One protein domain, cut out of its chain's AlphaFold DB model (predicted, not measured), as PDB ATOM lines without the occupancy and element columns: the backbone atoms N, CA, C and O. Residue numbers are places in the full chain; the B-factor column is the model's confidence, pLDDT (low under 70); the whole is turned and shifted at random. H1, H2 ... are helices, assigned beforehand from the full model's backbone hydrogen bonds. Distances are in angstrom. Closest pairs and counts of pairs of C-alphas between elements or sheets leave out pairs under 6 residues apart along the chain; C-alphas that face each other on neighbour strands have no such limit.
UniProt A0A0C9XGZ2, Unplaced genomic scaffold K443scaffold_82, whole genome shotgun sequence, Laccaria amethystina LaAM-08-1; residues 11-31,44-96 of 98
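What this domain is: This is residues 11 to 31 and 44 to 96 of the 98 residues of an uncharacterized protein of Laccaria amethystina LaAM-08-1 (UniProt A0A0C9XGZ2). Look for a helical hairpin of two unequal helices, H2 and the much longer H3, packed side by side, with the far end of H3 sticking out at residues 88 to 96, of which 88 to 94 belong to H3. A third helix, H1, stands free of this hairpin, across an open gap. You have 74 printed residues with three named helices, H1, H2 and H3 in that order, and no named strand; the class is all helix. The whole is only just extended, close to loose, with a radius of gyration of the C-alphas of 17.4 A, and it spans 46 by 31 by 30 A.

How they stand to each other: Begin with H1, residues 11 to 29, which touches no helix. It is apart from H2, residues 47 to 61, and apart from H3, residues 67 to 94. Go on to H2 and H3, which touch, with 9 pairs of C-alphas within 8 A. Their closest C-alphas are those of Ile 61 and Ala 69, 5.7 A apart. They run opposite ways at a shallow tilt of 20 degrees and form a helical hairpin over a tight link of 5 residues. In H1 and H2 every O i to N i+4 pair is within hydrogen-bond range; in H3, 22 of 24 are.

Where its parts are: Find C-alpha 11 at (149.013, 5.435, -9.753); from there H1 runs 26.9 A to C-alpha 29. H2 begins at C-alpha 47, (127.960, 23.050, 10.005), and runs 21.1 A. H3 runs 42.6 A from C-alpha 67 to C-alpha 94 at (144.346, 16.343, 17.130).

The domain as a whole: The C-alphas of Glu 11 and Asp 63 are the two farthest apart, 48.2 A. Residues 32 to 43 are not printed, and C-alphas 31 and 44 are 16.5 A apart across this cut. Read the B-factor column for pLDDT: its mean over the printed part is 80.1, and residues 24 to 31 and 86 to 96 are under 70.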
ATOM      1  N   GLU A  11     148.143   4.256  -9.777       80.75
ATOM      2  CA  GLU A  11     149.013   5.435  -9.753       80.75
ATOM      3  C   GLU A  11     148.401   6.632 -10.502       80.75
ATOM      4  O   GLU A  11     148.447   7.762 -10.022       80.75
ATOM      5  N   GLU A  12     147.766   6.400 -11.656       79.88
ATOM      6  CA  GLU A  12     147.116   7.457 -12.443       79.88
ATOM      7  C   GLU A  12     145.875   7.997 -11.724       79.88
ATOM      8  O   GLU A  12     145.602   9.200 -11.752       79.88
ATOM      9  N   ILE A  13     145.138   7.117 -11.036       83.31
ATOM     10  CA  ILE A  13     143.994   7.506 -10.206       83.31
ATOM     11  C   ILE A  13     144.483   8.341  -9.021       83.31
ATOM     12  O   ILE A  13     143.930   9.410  -8.757       83.31
ATOM     13  N   TYR A  14     145.531   7.884  -8.332       83.12
ATOM     14  CA  TYR A  14     146.123   8.601  -7.207       83.12
ATOM     15  C   TYR A  14     146.604   9.994  -7.620       83.12
ATOM     16  O   TYR A  14     146.243  10.980  -6.975       83.12
ATOM     17  N   GLN A  15     147.331  10.093  -8.735       86.94
ATOM     18  CA  GLN A  15     147.825  11.369  -9.239       86.94
ATOM     19  C   GLN A  15     146.673  12.310  -9.614       86.94
ATOM     20  O   GLN A  15     146.662  13.458  -9.188       86.94
ATOM     21  N   THR A  16     145.640  11.810 -10.299       84.44
ATOM     22  CA  THR A  16     144.459  12.616 -10.666       84.44
ATOM     23  C   THR A  16     143.728  13.172  -9.437       84.44
ATOM     24  O   THR A  16     143.235  14.305  -9.449       84.44
ATOM     25  N   VAL A  17     143.642  12.378  -8.364       85.25
ATOM     26  CA  VAL A  17     143.039  12.810  -7.095       85.25
ATOM     27  C   VAL A  17     143.893  13.891  -6.438       85.25
ATOM     28  O   VAL A  17     143.343  14.899  -5.996       85.25
ATOM     29  N   MET A  18     145.216  13.722  -6.414       91.38
ATOM     30  CA  MET A  18     146.128  14.720  -5.849       91.38
ATOM     31  C   MET A  18     146.108  16.030  -6.642       91.38
ATOM     32  O   MET A  18     145.964  17.091  -6.038       91.38
ATOM     33  N   ASP A  19     146.112  15.959  -7.972       84.06
ATOM     34  CA  ASP A  19     146.036  17.128  -8.856       84.06
ATOM     35  C   ASP A  19     144.714  17.897  -8.661       84.06
ATOM     36  O   ASP A  19     144.688  19.130  -8.644       84.06
ATOM     37  N   SER A  20     143.596  17.184  -8.458       78.56
ATOM     38  CA  SER A  20     142.296  17.811  -8.164       78.56
ATOM     39  C   SER A  20     142.272  18.516  -6.806       78.56
ATOM     40  O   SER A  20     141.659  19.578  -6.674       78.56
ATOM     41  N   ILE A  21     142.928  17.940  -5.793       80.88
ATOM     42  CA  ILE A  21     143.046  18.546  -4.460       80.88
ATOM     43  C   ILE A  21     143.920  19.801  -4.535       80.88
ATOM     44  O   ILE A  21     143.508  20.851  -4.041       80.88
ATOM     45  N   GLU A  22     145.069  19.724  -5.209       76.62
ATOM     46  CA  GLU A  22     145.977  20.858  -5.397       76.62
ATOM     47  C   GLU A  22     145.289  22.005  -6.149       76.62
ATOM     48  O   GLU A  22     145.349  23.155  -5.714       76.62
ATOM     49  N   ALA A  23     144.556  21.707  -7.227       71.75
ATOM     50  CA  ALA A  23     143.793  22.713  -7.963       71.75
ATOM     51  C   ALA A  23     142.732  23.394  -7.080       71.75
ATOM     52  O   ALA A  23     142.590  24.619  -7.110       71.75
ATOM     53  N   HIS A  24     142.012  22.628  -6.256       67.94
ATOM     54  CA  HIS A  24     141.005  23.168  -5.342       67.94
ATOM     55  C   HIS A  24     141.620  24.036  -4.229       67.94
ATOM     56  O   HIS A  24     141.074  25.086  -3.883       67.94
ATOM     57  N   GLU A  25     142.770  23.644  -3.678       61.81
ATOM     58  CA  GLU A  25     143.476  24.442  -2.672       61.81
ATOM     59  C   GLU A  25     144.130  25.693  -3.268       61.81
ATOM     60  O   GLU A  25     144.122  26.749  -2.633       61.81
ATOM     61  N   ASN A  26     144.603  25.636  -4.514       54.94
ATOM     62  CA  ASN A  26     145.206  26.786  -5.179       54.94
ATOM     63  C   ASN A  26     144.162  27.843  -5.598       54.94
ATOM     64  O   ASN A  26     144.435  29.042  -5.513       54.94
ATOM     65  N   ILE A  27     142.927  27.436  -5.928       55.34
ATOM     66  CA  ILE A  27     141.786  28.360  -6.107       55.34
ATOM     67  C   ILE A  27     141.459  29.101  -4.801       55.34
ATOM     68  O   ILE A  27     141.040  30.257  -4.818       55.34
ATOM     69  N   LYS A  28     141.674  28.464  -3.644       52.09
ATOM     70  CA  LYS A  28     141.451  29.088  -2.333       52.09
ATOM     71  C   LYS A  28     142.535  30.115  -1.970       52.09
ATOM     72  O   LYS A  28     142.288  30.962  -1.112       52.09
ATOM     73  N   ILE A  29     143.713  30.047  -2.598       52.25
ATOM     74  CA  ILE A  29     144.876  30.898  -2.289       52.25
ATOM     75  C   ILE A  29     145.059  32.014  -3.325       52.25
ATOM     76  O   ILE A  29     145.422  33.132  -2.958       52.25
ATOM     77  N   THR A  30     144.762  31.756  -4.600       49.94
ATOM     78  CA  THR A  30     144.930  32.741  -5.672       49.94
ATOM     79  C   THR A  30     143.577  33.331  -6.043       49.94
ATOM     80  O   THR A  30     142.851  32.798  -6.879       49.94
ATOM     81  N   GLY A  31     143.230  34.446  -5.394       57.16
ATOM     82  CA  GLY A  31     142.088  35.273  -5.769       57.16
ATOM     83  C   GLY A  31     142.180  35.692  -7.238       57.16
ATOM     84  O   GLY A  31     142.993  36.540  -7.597       57.16
ATOM     85  N   CYS A  44     130.246  31.002   3.849       78.88
ATOM     86  CA  CYS A  44     129.958  29.575   3.852       78.88
ATOM     87  C   CYS A  44     129.158  29.229   5.124       78.88
ATOM     88  O   CYS A  44     129.532  29.657   6.227       78.88
ATOM     89  N   PRO A  45     128.014  28.530   5.008       83.69
ATOM     90  CA  PRO A  45     127.207  28.214   6.169       83.69
ATOM     91  C   PRO A  45     127.998  27.314   7.118       83.69
ATOM     92  O   PRO A  45     128.541  26.284   6.738       83.69
ATOM     93  N   THR A  46     128.026  27.685   8.395       87.50
ATOM     94  CA  THR A  46     128.591  26.827   9.443       87.50
ATOM     95  C   THR A  46     127.860  25.483   9.472       87.50
ATOM     96  O   THR A  46     126.635  25.472   9.325       87.50
ATOM     97  N   ARG A  47     128.552  24.389   9.806       85.00
ATOM     98  CA  ARG A  47     127.960  23.050  10.005       85.00
ATOM     99  C   ARG A  47     126.655  23.069  10.813       85.00
ATOM    100  O   ARG A  47     125.665  22.488  10.392       85.00
ATOM    101  N   CYS A  48     126.613  23.806  11.926       85.94
ATOM    102  CA  CYS A  48     125.407  23.948  12.755       85.94
ATOM    103  C   CYS A  48     124.207  24.533  11.980       85.94
ATOM    104  O   CYS A  48     123.083  24.047  12.105       85.94
ATOM    105  N   LYS A  49     124.442  25.543  11.132       89.69
ATOM    106  CA  LYS A  49     123.408  26.119  10.254       89.69
ATOM    107  C   LYS A  49     122.930  25.107   9.214       89.69
ATOM    108  O   LYS A  49     121.729  25.041   8.973       89.69
ATOM    109  N   VAL A  50     123.841  24.317   8.643       90.50
ATOM    110  CA  VAL A  50     123.492  23.258   7.686       90.50
ATOM    111  C   VAL A  50     122.637  22.188   8.363       90.50
ATOM    112  O   VAL A  50     121.552  21.897   7.876       90.50
ATOM    113  N   LEU A  51     123.040  21.692   9.537       90.00
ATOM    114  CA  LEU A  51     122.257  20.719  10.312       90.00
ATOM    115  C   LEU A  51     120.856  21.245  10.644       90.00
ATOM    116  O   LEU A  51     119.860  20.547  10.461       90.00
ATOM    117  N   LYS A  52     120.753  22.506  11.078       92.56
ATOM    118  CA  LYS A  52     119.457  23.132  11.361       92.56
ATOM    119  C   LYS A  52     118.583  23.226  10.109       92.56
ATOM    120  O   LYS A  52     117.379  22.981  10.190       92.56
ATOM    121  N   ALA A  53     119.170  23.560   8.961       92.69
ATOM    122  CA  ALA A  53     118.460  23.587   7.688       92.69
ATOM    123  C   ALA A  53     117.973  22.188   7.287       92.69
ATOM    124  O   ALA A  53     116.799  22.038   6.967       92.69
ATOM    125  N   VAL A  54     118.825  21.163   7.394       93.69
ATOM    126  CA  VAL A  54     118.463  19.768   7.104       93.69
ATOM    127  C   VAL A  54     117.270  19.314   7.944       93.69
ATOM    128  O   VAL A  54     116.296  18.804   7.395       93.69
ATOM    129  N   LEU A  55     117.297  19.568   9.257       92.94
ATOM    130  CA  LEU A  55     116.180  19.245  10.151       92.94
ATOM    131  C   LEU A  55     114.893  19.986   9.767       92.94
ATOM    132  O   LEU A  55     113.809  19.410   9.815       92.94
ATOM    133  N   THR A  56     115.014  21.257   9.379       95.25
ATOM    134  CA  THR A  56     113.862  22.088   9.004       95.25
ATOM    135  C   THR A  56     113.227  21.583   7.710       95.25
ATOM    136  O   THR A  56     112.015  21.408   7.656       95.25
ATOM    137  N   ILE A  57     114.039  21.285   6.692       93.69
ATOM    138  CA  ILE A  57     113.560  20.744   5.413       93.69
ATOM    139  C   ILE A  57     112.939  19.364   5.631       93.69
ATOM    140  O   ILE A  57     111.838  19.121   5.145       93.69
ATOM    141  N   GLY A  58     113.589  18.499   6.418       93.69
ATOM    142  CA  GLY A  58     113.061  17.187   6.792       93.69
ATOM    143  C   GLY A  58     111.675  17.280   7.435       93.69
ATOM    144  O   GLY A  58     110.760  16.567   7.037       93.69
ATOM    145  N   ALA A  59     111.478  18.221   8.365       93.88
ATOM    146  CA  ALA A  59     110.174  18.457   8.983       93.88
ATOM    147  C   ALA A  59     109.106  18.921   7.976       93.88
ATOM    148  O   ALA A  59     107.953  18.522   8.096       93.88
ATOM    149  N   CYS A  60     109.477  19.729   6.978       93.00
ATOM    150  CA  CYS A  60     108.548  20.194   5.946       93.00
ATOM    151  C   CYS A  60     108.115  19.090   4.973       93.00
ATOM    152  O   CYS A  60     107.017  19.170   4.427       93.00
ATOM    153  N   ILE A  61     108.969  18.093   4.728       94.56
ATOM    154  CA  ILE A  61     108.707  17.042   3.733       94.56
ATOM    155  C   ILE A  61     108.220  15.723   4.336       94.56
ATOM    156  O   ILE A  61     107.765  14.867   3.586       94.56
ATOM    157  N   LYS A  62     108.277  15.570   5.663       89.12
ATOM    158  CA  LYS A  62     107.962  14.326   6.383       89.12
ATOM    159  C   LYS A  62     106.589  13.734   6.051       89.12
ATOM    160  O   LYS A  62     106.460  12.522   5.949       89.12
ATOM    161  N   ASP A  63     105.584  14.588   5.876       90.31
ATOM    162  CA  ASP A  63     104.204  14.163   5.606       90.31
ATOM    163  C   ASP A  63     103.841  14.266   4.111       90.31
ATOM    164  O   ASP A  63     102.678  14.138   3.723       90.31
ATOM    165  N   SER A  64     104.831  14.528   3.252       89.81
ATOM    166  CA  SER A  64     104.629  14.636   1.811       89.81
ATOM    167  C   SER A  64     104.660  13.258   1.157       89.81
ATOM    168  O   SER A  64     105.646  12.535   1.243       89.81
ATOM    169  N   ASN A  65     103.604  12.928   0.411       90.81
ATOM    170  CA  ASN A  65     103.559  11.733  -0.439       90.81
ATOM    171  C   ASN A  65     104.218  11.955  -1.816       90.81
ATOM    172  O   ASN A  65     104.046  11.141  -2.726       90.81
ATOM    173  N   ASP A  66     104.926  13.072  -2.007       93.50
ATOM    174  CA  ASP A  66     105.603  13.370  -3.266       93.50
ATOM    175  C   ASP A  66     106.842  12.463  -3.430       93.50
ATOM    176  O   ASP A  66     107.701  12.422  -2.546       93.50
ATOM    177  N   PRO A  67     107.013  11.760  -4.562       92.44
ATOM    178  CA  PRO A  67     108.201  10.939  -4.800       92.44
ATOM    179  C   PRO A  67     109.520  11.730  -4.737       92.44
ATOM    180  O   PRO A  67     110.573  11.162  -4.440       92.44
ATOM    181  N   ASN A  68     109.496  13.038  -4.996       92.81
ATOM    182  CA  ASN A  68     110.643  13.924  -4.824       92.81
ATOM    183  C   ASN A  68     110.930  14.227  -3.349       92.81
ATOM    184  O   ASN A  68     112.095  14.419  -3.008       92.81
ATOM    185  N   ALA A  69     109.920  14.216  -2.472       92.81
ATOM    186  CA  ALA A  69     110.122  14.332  -1.029       92.81
ATOM    187  C   ALA A  69     110.908  13.131  -0.491       92.81
ATOM    188  O   ALA A  69     111.901  13.327   0.202       92.81
ATOM    189  N   CYS A  70     110.569  11.910  -0.920       91.25
ATOM    190  CA  CYS A  70     111.327  10.709  -0.555       91.25
ATOM    191  C   CYS A  70     112.793  10.784  -1.016       91.25
ATOM    192  O   CYS A  70     113.713  10.436  -0.275       91.25
ATOM    193  N   LYS A  71     113.037  11.262  -2.246       94.81
ATOM    194  CA  LYS A  71     114.406  11.460  -2.756       94.81
ATOM    195  C   LYS A  71     115.161  12.506  -1.941       94.81
ATOM    196  O   LYS A  71     116.329  12.307  -1.622       94.81
ATOM    197  N   LEU A  72     114.498  13.610  -1.609       94.62
ATOM    198  CA  LEU A  72     115.094  14.675  -0.818       94.62
ATOM    199  C   LEU A  72     115.418  14.194   0.601       94.62
ATOM    200  O   LEU A  72     116.508  14.466   1.085       94.62
ATOM    201  N   GLU A  73     114.539  13.418   1.233       93.50
ATOM    202  CA  GLU A  73     114.788  12.816   2.546       93.50
ATOM    203  C   GLU A  73     116.030  11.911   2.535       93.50
ATOM    204  O   GLU A  73     116.892  12.036   3.407       93.50
ATOM    205  N   ALA A  74     116.187  11.074   1.504       93.81
ATOM    206  CA  ALA A  74     117.379  10.240   1.347       93.81
ATOM    207  C   ALA A  74     118.669  11.077   1.215       93.81
ATOM    208  O   ALA A  74     119.677  10.771   1.857       93.81
ATOM    209  N   LEU A  75     118.635  12.160   0.428       95.69
ATOM    210  CA  LEU A  75     119.774  13.074   0.268       95.69
ATOM    211  C   LEU A  75     120.120  13.803   1.572       95.69
ATOM    212  O   LEU A  75     121.294  13.938   1.915       95.69
ATOM    213  N   LEU A  76     119.110  14.242   2.321       94.38
ATOM    214  CA  LEU A  76     119.290  14.864   3.632       94.38
ATOM    215  C   LEU A  76     119.903  13.887   4.645       94.38
ATOM    216  O   LEU A  76     120.761  14.281   5.435       94.38
ATOM    217  N   GLY A  77     119.506  12.612   4.598       92.06
ATOM    218  CA  GLY A  77     120.102  11.547   5.405       92.06
ATOM    219  C   GLY A  77     121.586  11.338   5.096       92.06
ATOM    220  O   GLY A  77     122.405  11.296   6.016       92.06
ATOM    221  N   LEU A  78     121.946  11.282   3.810       93.62
ATOM    222  CA  LEU A  78     123.340  11.173   3.369       93.62
ATOM    223  C   LEU A  78     124.175  12.373   3.838       93.62
ATOM    224  O   LEU A  78     125.250  12.191   4.409       93.62
ATOM    225  N   LEU A  79     123.652  13.589   3.662       91.69
ATOM    226  CA  LEU A  79     124.319  14.814   4.096       91.69
ATOM    227  C   LEU A  79     124.548  14.832   5.613       91.69
ATOM    228  O   LEU A  79     125.637  15.173   6.064       91.69
ATOM    229  N   ASN A  80     123.559  14.424   6.413       89.44
ATOM    230  CA  ASN A  80     123.734  14.296   7.862       89.44
ATOM    231  C   ASN A  80     124.829  13.287   8.223       89.44
ATOM    232  O   ASN A  80     125.647  13.565   9.099       89.44
ATOM    233  N   GLY A  81     124.868  12.137   7.544       88.19
ATOM    234  CA  GLY A  81     125.921  11.140   7.732       88.19
ATOM    235  C   GLY A  81     127.313  11.714   7.462       88.19
ATOM    236  O   GLY A  81     128.214  11.554   8.284       88.19
ATOM    237  N   GLN A  82     127.467  12.456   6.364       87.38
ATOM    238  CA  GLN A  82     128.727  13.104   5.999       87.38
ATOM    239  C   GLN A  82     129.144  14.173   7.017       87.38
ATOM    240  O   GLN A  82     130.269  14.155   7.507       87.38
ATOM    241  N   LEU A  83     128.214  15.039   7.431       83.81
ATOM    242  CA  LEU A  83     128.486  16.062   8.445       83.81
ATOM    243  C   LEU A  83     128.885  15.457   9.798       83.81
ATOM    244  O   LEU A  83     129.581  16.116  10.569       83.81
ATOM    245  N   CYS A  84     128.427  14.250  10.133       79.56
ATOM    246  CA  CYS A  84     128.862  13.521  11.327       79.56
ATOM    247  C   CYS A  84     130.237  12.858  11.147       79.56
ATOM    248  O   CYS A  84     131.017  12.820  12.094       79.56
ATOM    249  N   PHE A  85     130.559  12.361   9.952       74.75
ATOM    250  CA  PHE A  85     131.870  11.772   9.662       74.75
ATOM    251  C   PHE A  85     133.000  12.816   9.693       74.75
ATOM    252  O   PHE A  85     134.054  12.575  10.279       74.75
ATOM    253  N   ASP A  86     132.758  14.011   9.158       68.62
ATOM    254  CA  ASP A  86     133.744  15.102   9.181       68.62
ATOM    255  C   ASP A  86     134.119  15.523  10.625       68.62
ATOM    256  O   ASP A  86     135.240  15.964  10.902       68.62
ATOM    257  N   GLU A  87     133.201  15.345  11.584       61.97
ATOM    258  CA  GLU A  87     133.431  15.602  13.015       61.97
ATOM    259  C   GLU A  87     134.353  14.554  13.655       61.97
ATOM    260  O   GLU A  87     135.246  14.896  14.431       61.97
ATOM    261  N   THR A  88     134.202  13.275  13.308       59.34
ATOM    262  CA  THR A  88     135.065  12.222  13.865       59.34
ATOM    263  C   THR A  88     136.474  12.273  13.274       59.34
ATOM    264  O   THR A  88     137.452  12.027  13.987       59.34
ATOM    265  N   GLN A  89     136.611  12.669  12.005       57.00
ATOM    266  CA  GLN A  89     137.913  12.810  11.359       57.00
ATOM    267  C   GLN A  89     138.728  13.975  11.942       57.00
ATOM    268  O   GLN A  89     139.915  13.802  12.235       57.00
ATOM    269  N   THR A  90     138.095  15.124  12.199       56.53
ATOM    270  CA  THR A  90     138.750  16.294  12.815       56.53
ATOM    271  C   THR A  90     139.201  16.054  14.258       56.53
ATOM    272  O   THR A  90     140.210  16.614  14.676       56.53
ATOM    273  N   MET A  91     138.536  15.179  15.016       52.25
ATOM    274  CA  MET A  91     138.994  14.800  16.362       52.25
ATOM    275  C   MET A  91     140.183  13.824  16.342       52.25
ATOM    276  O   MET A  91     141.035  13.860  17.230       52.25
ATOM    277  N   SER A  92     140.279  12.966  15.324       52.12
ATOM    278  CA  SER A  92     141.364  11.979  15.209       52.12
ATOM    279  C   SER A  92     142.727  12.581  14.828       52.12
ATOM    280  O   SER A  92     143.766  12.003  15.153       52.12
ATOM    281  N   SER A  93     142.747  13.749  14.176       52.16
ATOM    282  CA  SER A  93     143.982  14.443  13.781       52.16
ATOM    283  C   SER A  93     144.629  15.226  14.931       52.16
ATOM    284  O   SER A  93     145.849  15.399  14.945       52.16
ATOM    285  N   VAL A  94     143.849  15.627  15.939       52.09
ATOM    286  CA  VAL A  94     144.346  16.343  17.130       52.09
ATOM    287  C   VAL A  94     145.059  15.398  18.110       52.09
ATOM    288  O   VAL A  94     145.981  15.808  18.804       52.09
ATOM    289  N   LEU A  95     144.707  14.109  18.131       51.41
ATOM    290  CA  LEU A  95     145.308  13.125  19.048       51.41
ATOM    291  C   LEU A  95     146.596  12.465  18.527       51.41
ATOM    292  O   LEU A  95     147.268  11.777  19.285       51.41
ATOM    293  N   LYS A  96     146.962  12.663  17.253       48.41
ATOM    294  CA  LYS A  96     148.224  12.151  16.676       48.41
ATOM    295  C   LYS A  96     149.378  13.159  16.714       48.41
ATOM    296  O   LYS A  96     150.452  12.863  16.201       48.41
TER     297      LYS A  96